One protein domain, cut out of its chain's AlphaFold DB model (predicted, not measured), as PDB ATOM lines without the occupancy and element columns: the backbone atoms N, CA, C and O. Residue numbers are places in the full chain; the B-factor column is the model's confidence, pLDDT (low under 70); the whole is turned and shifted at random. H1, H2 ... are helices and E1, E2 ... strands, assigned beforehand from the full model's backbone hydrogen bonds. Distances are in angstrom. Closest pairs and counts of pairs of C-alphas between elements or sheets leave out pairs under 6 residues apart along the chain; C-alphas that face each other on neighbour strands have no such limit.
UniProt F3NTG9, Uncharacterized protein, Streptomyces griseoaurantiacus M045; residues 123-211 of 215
ATOM      1  N   ARG A 123     237.314 287.812 261.596       87.31
ATOM      2  CA  ARG A 123     235.983 287.888 262.192       87.31
ATOM      3  C   ARG A 123     235.196 286.668 261.744       87.31
ATOM      4  O   ARG A 123     235.235 286.318 260.564       87.31
ATOM      5  N   SER A 124     234.467 286.040 262.660       84.56
ATOM      6  CA  SER A 124     233.544 284.963 262.301       84.56
ATOM      7  C   SER A 124     232.514 285.480 261.292       84.56
ATOM      8  O   SER A 124     231.976 286.578 261.452       84.56
ATOM      9  N   GLY A 125     232.310 284.720 260.221       72.75
ATOM     10  CA  GLY A 125     231.366 285.023 259.155       72.75
ATOM     11  C   GLY A 125     229.918 284.772 259.569       72.75
ATOM     12  O   GLY A 125     229.623 284.350 260.687       72.75
ATOM     13  N   THR A 126     229.003 285.049 258.643       68.62
ATOM     14  CA  THR A 126     227.561 284.847 258.842       68.62
ATOM     15  C   THR A 126     227.150 283.380 258.737       68.62
ATOM     16  O   THR A 126     226.112 283.000 259.273       68.62
ATOM     17  N   GLU A 127     227.957 282.552 258.069       73.00
ATOM     18  CA  GLU A 127     227.736 281.113 257.910       73.00
ATOM     19  C   GLU A 127     228.630 280.289 258.854       73.00
ATOM     20  O   GLU A 127     229.738 280.692 259.220       73.00
ATOM     21  N   GLN A 128     228.158 279.105 259.262       66.56
ATOM     22  CA  GLN A 128     228.945 278.202 260.107       66.56
ATOM     23  C   GLN A 128     230.218 277.740 259.389       66.56
ATOM     24  O   GLN A 128     230.162 277.141 258.320       66.56
ATOM     25  N   GLY A 129     231.373 277.955 260.025       71.62
ATOM     26  CA  GLY A 129     232.665 277.600 259.436       71.62
ATOM     27  C   GLY A 129     233.125 278.577 258.355       71.62
ATOM     28  O   GLY A 129     233.903 278.188 257.493       71.62
ATOM     29  N   GLN A 130     232.649 279.819 258.399       82.06
ATOM     30  CA  GLN A 130     233.147 280.914 257.583       82.06
ATOM     31  C   GLN A 130     233.874 281.925 258.476       82.06
ATOM     32  O   GLN A 130     233.401 282.265 259.561       82.06
ATOM     33  N   GLU A 131     235.010 282.430 258.019       87.00
ATOM     34  CA  GLU A 131     235.773 283.508 258.646       87.00
ATOM     35  C   GLU A 131     236.105 284.562 257.587       87.00
ATOM     36  O   GLU A 131     236.245 284.260 256.404       87.00
ATOM     37  N   SER A 132     236.197 285.825 257.985       88.00
ATOM     38  CA  SER A 132     236.472 286.926 257.065       88.00
ATOM     39  C   SER A 132     237.408 287.954 257.676       88.00
ATOM     40  O   SER A 132     237.375 288.205 258.879       88.00
ATOM     41  N   ALA A 133     238.221 288.584 256.844       89.19
ATOM     42  CA  ALA A 133     239.092 289.680 257.233       89.19
ATOM     43  C   ALA A 133     239.076 290.785 256.171       89.19
ATOM     44  O   ALA A 133     238.595 290.606 255.050       89.19
ATOM     45  N   GLU A 134     239.588 291.953 256.543       87.44
ATOM     46  CA  GLU A 134     239.866 293.044 255.610       87.44
ATOM     47  C   GLU A 134     241.376 293.242 255.523       87.44
ATOM     48  O   GLU A 134     242.059 293.295 256.547       87.44
ATOM     49  N   ALA A 135     241.876 293.374 254.298       84.81
ATOM     50  CA  ALA A 135     243.269 293.674 254.006       84.81
ATOM     51  C   ALA A 135     243.355 294.896 253.088       84.81
ATOM     52  O   ALA A 135     242.458 295.140 252.280       84.81
ATOM     53  N   CYS A 136     244.433 295.668 253.201       82.38
ATOM     54  CA  CYS A 136     244.751 296.725 252.248       82.38
ATOM     55  C   CYS A 136     245.890 296.232 251.355       82.38
ATOM     56  O   CYS A 136     247.000 296.038 251.842       82.38
ATOM     57  N   VAL A 137     245.606 296.018 250.072       75.69
ATOM     58  CA  VAL A 137     246.596 295.599 249.071       75.69
ATOM     59  C   VAL A 137     246.724 296.728 248.062       75.69
ATOM     60  O   VAL A 137     245.724 297.136 247.473       75.69
ATOM     61  N   SER A 138     247.930 297.278 247.909       73.62
ATOM     62  CA  SER A 138     248.209 298.393 246.987       73.62
ATOM     63  C   SER A 138     247.261 299.593 247.157       73.62
ATOM     64  O   SER A 138     246.844 300.223 246.190       73.62
ATOM     65  N   GLY A 139     246.869 299.898 248.401       75.00
ATOM     66  CA  GLY A 139     245.942 300.992 248.725       75.00
ATOM     67  C   GLY A 139     244.454 300.664 248.536       75.00
ATOM     68  O   GLY A 139     243.605 301.487 248.878       75.00
ATOM     69  N   VAL A 140     244.115 299.470 248.045       79.19
ATOM     70  CA  VAL A 140     242.735 299.016 247.843       79.19
ATOM     71  C   VAL A 140     242.315 298.103 248.990       79.19
ATOM     72  O   VAL A 140     242.983 297.118 249.308       79.19
ATOM     73  N   ARG A 141     241.167 298.406 249.603       83.69
ATOM     74  CA  ARG A 141     240.563 297.533 250.613       83.69
ATOM     75  C   ARG A 141     239.958 296.304 249.938       83.69
ATOM     76  O   ARG A 141     239.075 296.429 249.093       83.69
ATOM     77  N   ARG A 142     240.424 295.127 250.341       81.62
ATOM     78  CA  ARG A 142     239.995 293.817 249.850       81.62
ATOM     79  C   ARG A 142     239.347 293.033 250.987       81.62
ATOM     80  O   ARG A 142     239.777 293.131 252.139       81.62
ATOM     81  N   HIS A 143     238.338 292.234 250.653       86.31
ATOM     82  CA  HIS A 143     237.726 291.302 251.596       86.31
ATOM     83  C   HIS A 143     238.333 289.917 251.409       86.31
ATOM     84  O   HIS A 143     238.264 289.348 250.323       86.31
ATOM     85  N   VAL A 144     238.908 289.375 252.476       86.25
ATOM     86  CA  VAL A 144     239.432 288.010 252.518       86.25
ATOM     87  C   VAL A 144     238.383 287.130 253.179       86.25
ATOM     88  O   VAL A 144     237.854 287.484 254.232       86.25
ATOM     89  N   LEU A 145     238.078 285.996 252.567       88.12
ATOM     90  CA  LEU A 145     237.142 285.006 253.076       88.12
ATOM     91  C   LEU A 145     237.854 283.671 253.235       88.12
ATOM     92  O   LEU A 145     238.584 283.271 252.341       88.12
ATOM     93  N   VAL A 146     237.605 282.975 254.336       84.44
ATOM     94  CA  VAL A 146     237.941 281.566 254.528       84.44
ATOM     95  C   VAL A 146     236.638 280.824 254.766       84.44
ATOM     96  O   VAL A 146     235.889 281.171 255.676       84.44
ATOM     97  N   ASP A 147     236.332 279.831 253.944       86.12
ATOM     98  CA  ASP A 147     235.117 279.030 254.070       86.12
ATOM     99  C   ASP A 147     235.413 277.537 253.921       86.12
ATOM    100  O   ASP A 147     236.443 277.114 253.382       86.12
ATOM    101  N   ARG A 148     234.494 276.720 254.439       80.56
ATOM    102  CA  ARG A 148     234.467 275.295 254.121       80.56
ATOM    103  C   ARG A 148     233.923 275.124 252.713       80.56
ATOM    104  O   ARG A 148     232.794 275.513 252.428       80.56
ATOM    105  N   ALA A 149     234.701 274.480 251.862       72.19
ATOM    106  CA  ALA A 149     234.276 274.030 250.552       72.19
ATOM    107  C   ALA A 149     234.165 272.506 250.538       72.19
ATOM    108  O   ALA A 149     234.851 271.810 251.292       72.19
ATOM    109  N   ALA A 150     233.319 271.984 249.651       63.97
ATOM    110  CA  ALA A 150     233.435 270.587 249.263       63.97
ATOM    111  C   ALA A 150     234.868 270.366 248.763       63.97
ATOM    112  O   ALA A 150     235.352 271.143 247.933       63.97
ATOM    113  N   ALA A 151     235.552 269.360 249.306       60.09
ATOM    114  CA  ALA A 151     236.863 268.983 248.809       60.09
ATOM    115  C   ALA A 151     236.686 268.589 247.340       60.09
ATOM    116  O   ALA A 151     236.002 267.609 247.031       60.09
ATOM    117  N   LEU A 152     237.228 269.400 246.428       55.09
ATOM    118  CA  LEU A 152     237.361 268.966 245.047       55.09
ATOM    119  C   LEU A 152     238.266 267.731 245.067       55.09
ATOM    120  O   LEU A 152     239.241 267.729 245.829       55.09
ATOM    121  N   PRO A 153     237.956 266.680 244.288       54.16
ATOM    122  CA  PRO A 153     238.903 265.592 244.132       54.16
ATOM    123  C   PRO A 153     240.246 266.197 243.697       54.16
ATOM    124  O   PRO A 153     240.240 267.147 242.902       54.16
ATOM    125  N   PRO A 154     241.374 265.725 244.256       55.44
ATOM    126  CA  PRO A 154     242.680 266.232 243.863       55.44
ATOM    127  C   PRO A 154     242.814 266.132 242.336       55.44
ATOM    128  O   PRO A 154     242.290 265.199 241.722       55.44
ATOM    129  N   ARG A 155     243.436 267.147 241.713       55.06
ATOM    130  CA  ARG A 155     243.610 267.203 240.247       55.06
ATOM    131  C   ARG A 155     244.337 265.967 239.722       55.06
ATOM    132  O   ARG A 155     244.041 265.519 238.620       55.06
ATOM    133  N   GLU A 156     245.217 265.415 240.546       62.31
ATOM    134  CA  GLU A 156     245.917 264.164 240.316       62.31
ATOM    135  C   GLU A 156     245.479 263.115 241.330       62.31
ATOM    136  O   GLU A 156     245.236 263.392 242.505       62.31
ATOM    137  N   MET A 157     245.357 261.880 240.856       63.16
ATOM    138  CA  MET A 157     244.953 260.764 241.693       63.16
ATOM    139  C   MET A 157     246.161 260.294 242.525       63.16
ATOM    140  O   MET A 157     247.203 259.994 241.930       63.16
ATOM    141  N   PRO A 158     246.042 260.171 243.863       71.50
ATOM    142  CA  PRO A 158     247.080 259.542 244.674       71.50
ATOM    143  C   PRO A 158     247.402 258.139 244.149       71.50
ATOM    144  O   PRO A 158     246.492 257.433 243.701       71.50
ATOM    145  N   VAL A 159     248.660 257.699 244.261       72.94
ATOM    146  CA  VAL A 159     249.114 256.369 243.798       72.94
ATOM    147  C   VAL A 159     248.199 255.259 244.322       72.94
ATOM    148  O   VAL A 159     247.787 254.376 243.569       72.94
ATOM    149  N   TRP A 160     247.820 255.351 245.601       76.88
ATOM    150  CA  TRP A 160     246.953 254.392 246.292       76.88
ATOM    151  C   TRP A 160     245.543 254.934 246.545       76.88
ATOM    152  O   TRP A 160     244.995 254.790 247.644       76.88
ATOM    153  N   SER A 161     244.931 255.570 245.545       61.50
ATOM    154  CA  SER A 161     243.520 255.947 245.616       61.50
ATOM    155  C   SER A 161     242.638 254.708 245.808       61.50
ATOM    156  O   SER A 161     242.562 253.846 244.931       61.50
ATOM    157  N   ARG A 162     241.945 254.610 246.949       52.75
ATOM    158  CA  ARG A 162     240.889 253.610 247.147       52.75
ATOM    159  C   ARG A 162     239.576 254.145 246.565       52.75
ATOM    160  O   ARG A 162     239.128 255.187 247.037       52.75
ATOM    161  N   PRO A 163     238.913 253.433 245.634       51.66
ATOM    162  CA  PRO A 163     237.598 253.843 245.137       51.66
ATOM    163  C   PRO A 163     236.524 253.892 246.242       51.66
ATOM    164  O   PRO A 163     235.575 254.662 246.139       51.66
ATOM    165  N   ASP A 164     236.704 253.121 247.320       48.94
ATOM    166  CA  ASP A 164     235.691 252.931 248.370       48.94
ATOM    167  C   ASP A 164     235.851 253.847 249.594       48.94
ATOM    168  O   ASP A 164     235.001 253.850 250.485       48.94
ATOM    169  N   VAL A 165     236.929 254.632 249.668       44.28
ATOM    170  CA  VAL A 165     237.117 255.621 250.734       44.28
ATOM    171  C   VAL A 165     237.048 256.988 250.086       44.28
ATOM    172  O   VAL A 165     238.063 257.522 249.655       44.28
ATOM    173  N   ALA A 166     235.844 257.559 250.009       44.56
ATOM    174  CA  ALA A 166     235.718 258.980 249.721       44.56
ATOM    175  C   ALA A 166     236.529 259.730 250.797       44.56
ATOM    176  O   ALA A 166     236.161 259.646 251.976       44.56
ATOM    177  N   PRO A 167     237.642 260.407 250.454       49.47
ATOM    178  CA  PRO A 167     238.368 261.187 251.442       49.47
ATOM    179  C   PRO A 167     237.403 262.234 252.005       49.47
ATOM    180  O   PRO A 167     236.519 262.723 251.296       49.47
ATOM    181  N   VAL A 168     237.517 262.506 253.305       47.41
ATOM    182  CA  VAL A 168     236.631 263.415 254.047       47.41
ATOM    183  C   VAL A 168     236.361 264.677 253.217       47.41
ATOM    184  O   VAL A 168     237.268 265.422 252.862       47.41
ATOM    185  N   GLN A 169     235.082 264.865 252.883       57.94
ATOM    186  CA  GLN A 169     234.576 265.646 251.744       57.94
ATOM    187  C   GLN A 169     234.606 267.169 251.932       57.94
ATOM    188  O   GLN A 169     233.897 267.892 251.231       57.94
ATOM    189  N   PHE A 170     235.389 267.676 252.880       54.66
ATOM    190  CA  PHE A 170     235.422 269.100 253.182       54.66
ATOM    191  C   PHE A 170     236.848 269.564 253.394       54.66
ATOM    192  O   PHE A 170     237.568 269.039 254.241       54.66
ATOM    193  N   ALA A 171     237.217 270.590 252.645       72.56
ATOM    194  CA  ALA A 171     238.470 271.289 252.808       72.56
ATOM    195  C   ALA A 171     238.203 272.781 252.976       72.56
ATOM    196  O   ALA A 171     237.154 273.305 252.601       72.56
ATOM    197  N   TRP A 172     239.146 273.471 253.586       74.94
ATOM    198  CA  TRP A 172     239.079 274.908 253.773       74.94
ATOM    199  C   TRP A 172     239.674 275.579 252.554       74.94
ATOM    200  O   TRP A 172     240.690 275.133 252.052       74.94
ATOM    201  N   ARG A 173     239.077 276.651 252.065       82.00
ATOM    202  CA  ARG A 173     239.702 277.475 251.029       82.00
ATOM    203  C   ARG A 173     239.731 278.907 251.509       82.00
ATOM    204  O   ARG A 173     238.958 279.282 252.390       82.00
ATOM    205  N   TRP A 174     240.602 279.703 250.908       83.19
ATOM    206  CA  TRP A 174     240.546 281.143 251.070       83.19
ATOM    207  C   TRP A 174     240.290 281.818 249.726       83.19
ATOM    208  O   TRP A 174     240.680 281.322 248.667       83.19
ATOM    209  N   GLN A 175     239.583 282.938 249.779       83.94
ATOM    210  CA  GLN A 175     239.192 283.733 248.629       83.94
ATOM    211  C   GLN A 175     239.467 285.209 248.903       83.94
ATOM    212  O   GLN A 175     239.106 285.728 249.961       83.94
ATOM    213  N   LEU A 176     240.048 285.903 247.931       81.88
ATOM    214  CA  LEU A 176     240.071 287.353 247.872       81.88
ATOM    215  C   LEU A 176     238.888 287.822 247.035       81.88
ATOM    216  O   LEU A 176     238.851 287.641 245.815       81.88
ATOM    217  N   ARG A 177     237.912 288.438 247.695       78.19
ATOM    218  CA  ARG A 177     236.825 289.115 247.002       78.19
ATOM    219  C   ARG A 177     237.310 290.470 246.489       78.19
ATOM    220  O   ARG A 177     238.042 291.172 247.202       78.19
ATOM    221  N   PRO A 178     236.905 290.838 245.270       65.31
ATOM    222  CA  PRO A 178     237.359 292.066 244.653       65.31
ATOM    223  C   PRO A 178     236.858 293.305 245.405       65.31
ATOM    224  O   PRO A 178     235.869 293.264 246.144       65.31
ATOM    225  N   GLY A 179     237.558 294.425 245.208       60.53
ATOM    226  CA  GLY A 179     237.048 295.745 245.582       60.53
ATOM    227  C   GLY A 179     235.870 296.150 244.689       60.53
ATOM    228  O   GLY A 179     235.612 295.513 243.674       60.53
ATOM    229  N   ALA A 180     235.172 297.239 245.026       54.41
ATOM    230  CA  ALA A 180     233.964 297.703 244.321       54.41
ATOM    231  C   ALA A 180     234.108 297.915 242.791       54.41
ATOM    232  O   ALA A 180     233.105 298.117 242.112       54.41
ATOM    233  N   SER A 181     235.329 297.887 242.252       49.03
ATOM    234  CA  SER A 181     235.664 298.086 240.839       49.03
ATOM    235  C   SER A 181     236.127 296.826 240.093       49.03
ATOM    236  O   SER A 181     236.419 296.925 238.906       49.03
ATOM    237  N   GLU A 182     236.214 295.659 240.737       55.41
ATOM    238  CA  GLU A 182     236.689 294.417 240.108       55.41
ATOM    239  C   GLU A 182     235.621 293.304 240.200       55.41
ATOM    240  O   GLU A 182     234.932 293.194 241.214       55.41
ATOM    241  N   PRO A 183     235.434 292.469 239.161       51.62
ATOM    242  CA  PRO A 183     234.433 291.399 239.188       51.62
ATOM    243  C   PRO A 183     234.995 290.030 239.607       51.62
ATOM    244  O   PRO A 183     234.223 289.093 239.807       51.62
ATOM    245  N   ILE A 184     236.319 289.879 239.721       56.19
ATOM    246  CA  ILE A 184     236.965 288.564 239.821       56.19
ATOM    247  C   ILE A 184     237.257 288.216 241.281       56.19
ATOM    248  O   ILE A 184     237.910 288.963 242.004       56.19
ATOM    249  N   THR A 185     236.751 287.064 241.720       61.78
ATOM    250  CA  THR A 185     237.124 286.458 243.003       61.78
ATOM    251  C   THR A 185     238.319 285.551 242.766       61.78
ATOM    252  O   THR A 185     238.213 284.594 242.001       61.78
ATOM    253  N   HIS A 186     239.435 285.832 243.430       64.06
ATOM    254  CA  HIS A 186     240.625 284.990 243.360       64.06
ATOM    255  C   HIS A 186     240.596 284.013 244.529       64.06
ATOM    256  O   HIS A 186     240.273 284.402 245.648       64.06
ATOM    257  N   GLY A 187     240.892 282.742 244.289       62.34
ATOM    258  CA  GLY A 187     240.946 281.725 245.334       62.34
ATOM    259  C   GLY A 187     242.193 280.877 245.176       62.34
ATOM    260  O   GLY A 187     242.629 280.627 244.055       62.34
ATOM    261  N   CYS A 188     242.752 280.444 246.300       63.66
ATOM    262  CA  CYS A 188     243.810 279.441 246.313       63.66
ATOM    263  C   CYS A 188     243.211 278.078 246.682       63.66
ATOM    264  O   CYS A 188     242.049 278.008 247.088       63.66
ATOM    265  N   GLY A 189     243.991 277.011 246.503       63.75
ATOM    266  CA  GLY A 189     243.568 275.620 246.664       63.75
ATOM    267  C   GLY A 189     242.944 275.261 248.019       63.75
ATOM    268  O   GLY A 189     242.643 276.087 248.879       63.75
ATOM    269  N   THR A 190     242.699 273.972 248.200       72.38
ATOM    270  CA  THR A 190     242.054 273.427 249.394       72.38
ATOM    271  C   THR A 190     243.069 273.093 250.488       72.38
ATOM    272  O   THR A 190     244.103 272.494 250.216       72.38
ATOM    273  N   PHE A 191     242.741 273.418 251.735       69.56
ATOM    274  CA  PHE A 191     243.566 273.262 252.930       69.56
ATOM    275  C   PHE A 191     242.894 272.325 253.947       69.56
ATOM    276  O   PHE A 191     241.665 272.321 254.076       69.56
ATOM    277  N   PRO A 192     243.672 271.580 254.748       64.31
ATOM    278  CA  PRO A 192     243.124 270.606 255.693       64.31
ATOM    279  C   PRO A 192     242.462 271.255 256.919       64.31
ATOM    280  O   PRO A 192     241.617 270.645 257.570       64.31
ATOM    281  N   THR A 193     242.827 272.497 257.260       68.94
ATOM    282  CA  THR A 193     242.355 273.181 258.475       68.94
ATOM    283  C   THR A 193     242.034 274.658 258.208       68.94
ATOM    284  O   THR A 193     242.629 275.260 257.309       68.94
ATOM    285  N   PRO A 194     241.147 275.292 259.009       75.50
ATOM    286  CA  PRO A 194     240.866 276.725 258.874       75.50
ATOM    287  C   PRO A 194     242.091 277.576 259.207       75.50
ATOM    288  O   PRO A 194     242.266 278.669 258.683       75.50
ATOM    289  N   PHE A 195     242.958 277.082 260.094       76.81
ATOM    290  CA  PHE A 195     244.211 277.745 260.424       76.81
ATOM    291  C   PHE A 195     245.159 277.783 259.221       76.81
ATOM    292  O   PHE A 195     245.642 278.857 258.885       76.81
ATOM    293  N   ALA A 196     245.347 276.654 258.529       70.62
ATOM    294  CA  ALA A 196     246.175 276.595 257.326       70.62
ATOM    295  C   ALA A 196     245.643 277.522 256.219       70.62
ATOM    296  O   ALA A 196     246.414 278.273 255.633       70.62
ATOM    297  N   ALA A 197     244.323 277.545 255.997       77.88
ATOM    298  CA  ALA A 197     243.711 278.452 255.022       77.88
ATOM    299  C   ALA A 197     243.900 279.938 255.382       77.88
ATOM    300  O   ALA A 197     244.205 280.745 254.507       77.88
ATOM    301  N   ARG A 198     243.757 280.307 256.665       83.44
ATOM    302  CA  ARG A 198     244.019 281.678 257.139       83.44
ATOM    303  C   ARG A 198     245.477 282.073 256.971       83.44
ATOM    304  O   ARG A 198     245.753 283.148 256.456       83.44
ATOM    305  N   HIS A 199     246.387 281.197 257.377       79.44
ATOM    306  CA  HIS A 199     247.817 281.446 257.281       79.44
ATOM    307  C   HIS A 199     248.253 281.610 255.820       79.44
ATOM    308  O   HIS A 199     248.917 282.585 255.484       79.44
ATOM    309  N   ALA A 200     247.775 280.742 254.922       78.44
ATOM    310  CA  ALA A 200     248.010 280.882 253.489       78.44
ATOM    311  C   ALA A 200     247.473 282.214 252.934       78.44
ATOM    312  O   ALA A 200     248.145 282.861 252.131       78.44
ATOM    313  N   ALA A 201     246.297 282.661 253.391       80.38
ATOM    314  CA  ALA A 201     245.761 283.966 253.017       80.38
ATOM    315  C   ALA A 201     246.648 285.120 253.519       80.38
ATOM    316  O   ALA A 201     246.914 286.058 252.774       80.38
ATOM    317  N   GLU A 202     247.145 285.056 254.756       84.44
ATOM    318  CA  GLU A 202     248.059 286.059 255.323       84.44
ATOM    319  C   GLU A 202     249.387 286.126 254.554       84.44
ATOM    320  O   GLU A 202     249.858 287.225 254.237       84.44
ATOM    321  N   CYS A 203     249.956 284.976 254.179       77.81
ATOM    322  CA  CYS A 203     251.148 284.899 253.330       77.81
ATOM    323  C   CYS A 203     250.895 285.540 251.960       77.81
ATOM    324  O   CYS A 203     251.669 286.393 251.523       77.81
ATOM    325  N   ALA A 204     249.775 285.200 251.313       76.50
ATOM    326  CA  ALA A 204     249.412 285.749 250.010       76.50
ATOM    327  C   ALA A 204     249.209 287.272 250.057       76.50
ATOM    328  O   ALA A 204     249.748 287.994 249.218       76.50
ATOM    329  N   ILE A 205     248.492 287.788 251.064       79.50
ATOM    330  CA  ILE A 205     248.330 289.236 251.273       79.50
ATOM    331  C   ILE A 205     249.686 289.921 251.464       79.50
ATOM    332  O   ILE A 205     249.916 290.989 250.898       79.50
ATOM    333  N   THR A 206     250.589 289.308 252.226       79.81
ATOM    334  CA  THR A 206     251.928 289.855 252.484       79.81
ATOM    335  C   THR A 206     252.764 289.907 251.209       79.81
ATOM    336  O   THR A 206     253.385 290.931 250.922       79.81
ATOM    337  N   ALA A 207     252.737 288.844 250.403       72.44
ATOM    338  CA  ALA A 207     253.424 288.796 249.117       72.44
ATOM    339  C   ALA A 207     252.879 289.843 248.129       72.44
ATOM    340  O   ALA A 207     253.664 290.550 247.497       72.44
ATOM    341  N   MET A 208     251.551 290.000 248.049       75.31
ATOM    342  CA  MET A 208     250.914 291.017 247.205       75.31
ATOM    343  C   MET A 208     251.234 292.444 247.669       75.31
ATOM    344  O   MET A 208     251.546 293.305 246.851       75.31
ATOM    345  N   ALA A 209     251.202 292.710 248.977       76.38
ATOM    346  CA  ALA A 209     251.557 294.019 249.528       76.38
ATOM    347  C   ALA A 209     253.030 294.384 249.268       76.38
ATOM    348  O   ALA A 209     253.355 295.559 249.113       76.38
ATOM    349  N   ALA A 210     253.906 293.379 249.190       73.25
ATOM    350  CA  ALA A 210     255.309 293.537 248.826       73.25
ATOM    351  C   ALA A 210     255.551 293.612 247.302       73.25
ATOM    352  O   ALA A 210     256.701 293.746 246.890       73.25
ATOM    353  N   GLY A 211     254.507 293.500 246.468       69.81
ATOM    354  CA  GLY A 211     254.629 293.491 245.006       69.81
ATOM    355  C   GLY A 211     255.343 292.257 244.441       69.81
ATOM    356  O   GLY A 211     255.842 292.308 243.324       69.81
TER     357      GLY A 211
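What this domain is: This is residues 123 to 211 of the 215 residues of an uncharacterized protein of Streptomyces griseoaurantiacus M045 (UniProt F3NTG9). A strongly twisted antiparallel sheet of three strands has a single helix, H1, packed over one face and running along the strands, and from one end of the sheet the loop residues 155 to 165 stick out and lengthen the whole. Short stretches widen the sheet at both edges, residues 123 to 124 beside E1 and residues 186 to 187 beside E3. The printed part has 89 residues, with three named strands and then one named helix along the chain, E1, E2, E3, H1; the sheet's order is E1, E2, E3. The class is mixed, helices and strands, with 43 residues, under half, in named elements. The whole is only just loose, close to compact, with a radius of gyration of the C-alphas of 15.0 A, and it is elongated, spanning 49 by 30 by 24 A.

Where its parts are: E2, the longest strand, is residues 140 to 150, 29.9 A from first to last C-alpha. E1 is residues 130 to 137, 21.7 A long, and its C-alpha 130 is at (233.147, 280.914, 257.583). E3 is residues 170 to 177, 21.0 A long. H1 is residues 194 to 209, 22.4 A long, and ends with C-alpha 209 at (251.557, 294.019, 249.528).

How they stand to each other: The strands form a meander, each the antiparallel neighbour of the one before, with E2 the inner strand and E1 and E3 the edge strands. The hairpin E1 and E2 has directions 152 degrees apart; N 133 and O 144, at 2.9 A, are within hydrogen-bond range. The hairpin E2 and E3 has directions 162 degrees apart; N 145 and O 175, at 2.8 A, are within hydrogen-bond range. H1 is on the sheet at a height of 7.4 A, in two layers, a helix on one face of a sheet. It lies over E3 and only just over E2, on which 3 of its C-alphas fall. On the local plane its line and that of E3 stand at 23 degrees, along the strands. The closest C-alphas of E3 and H1 are those of Trp 172 and Pro 194, 5.7 A apart. In H1 every O i to N i+4 pair is within hydrogen-bond range.

The domain as a whole: The two C-alphas farthest apart are those of Gly 139 and Asp 164, 49.1 A. The link E1 to E2 is tight; E2 to E3, 19 residues, and E3 to H1, 16 residues, are long. Residues 155 to 165 stand free, and the body without them spans 43 by 26 by 22 A. The printed part has no cut. Its mean pLDDT is 70.9; 36 residues are under 70, among them 150 to 157, 161 to 170 and 178 to 189.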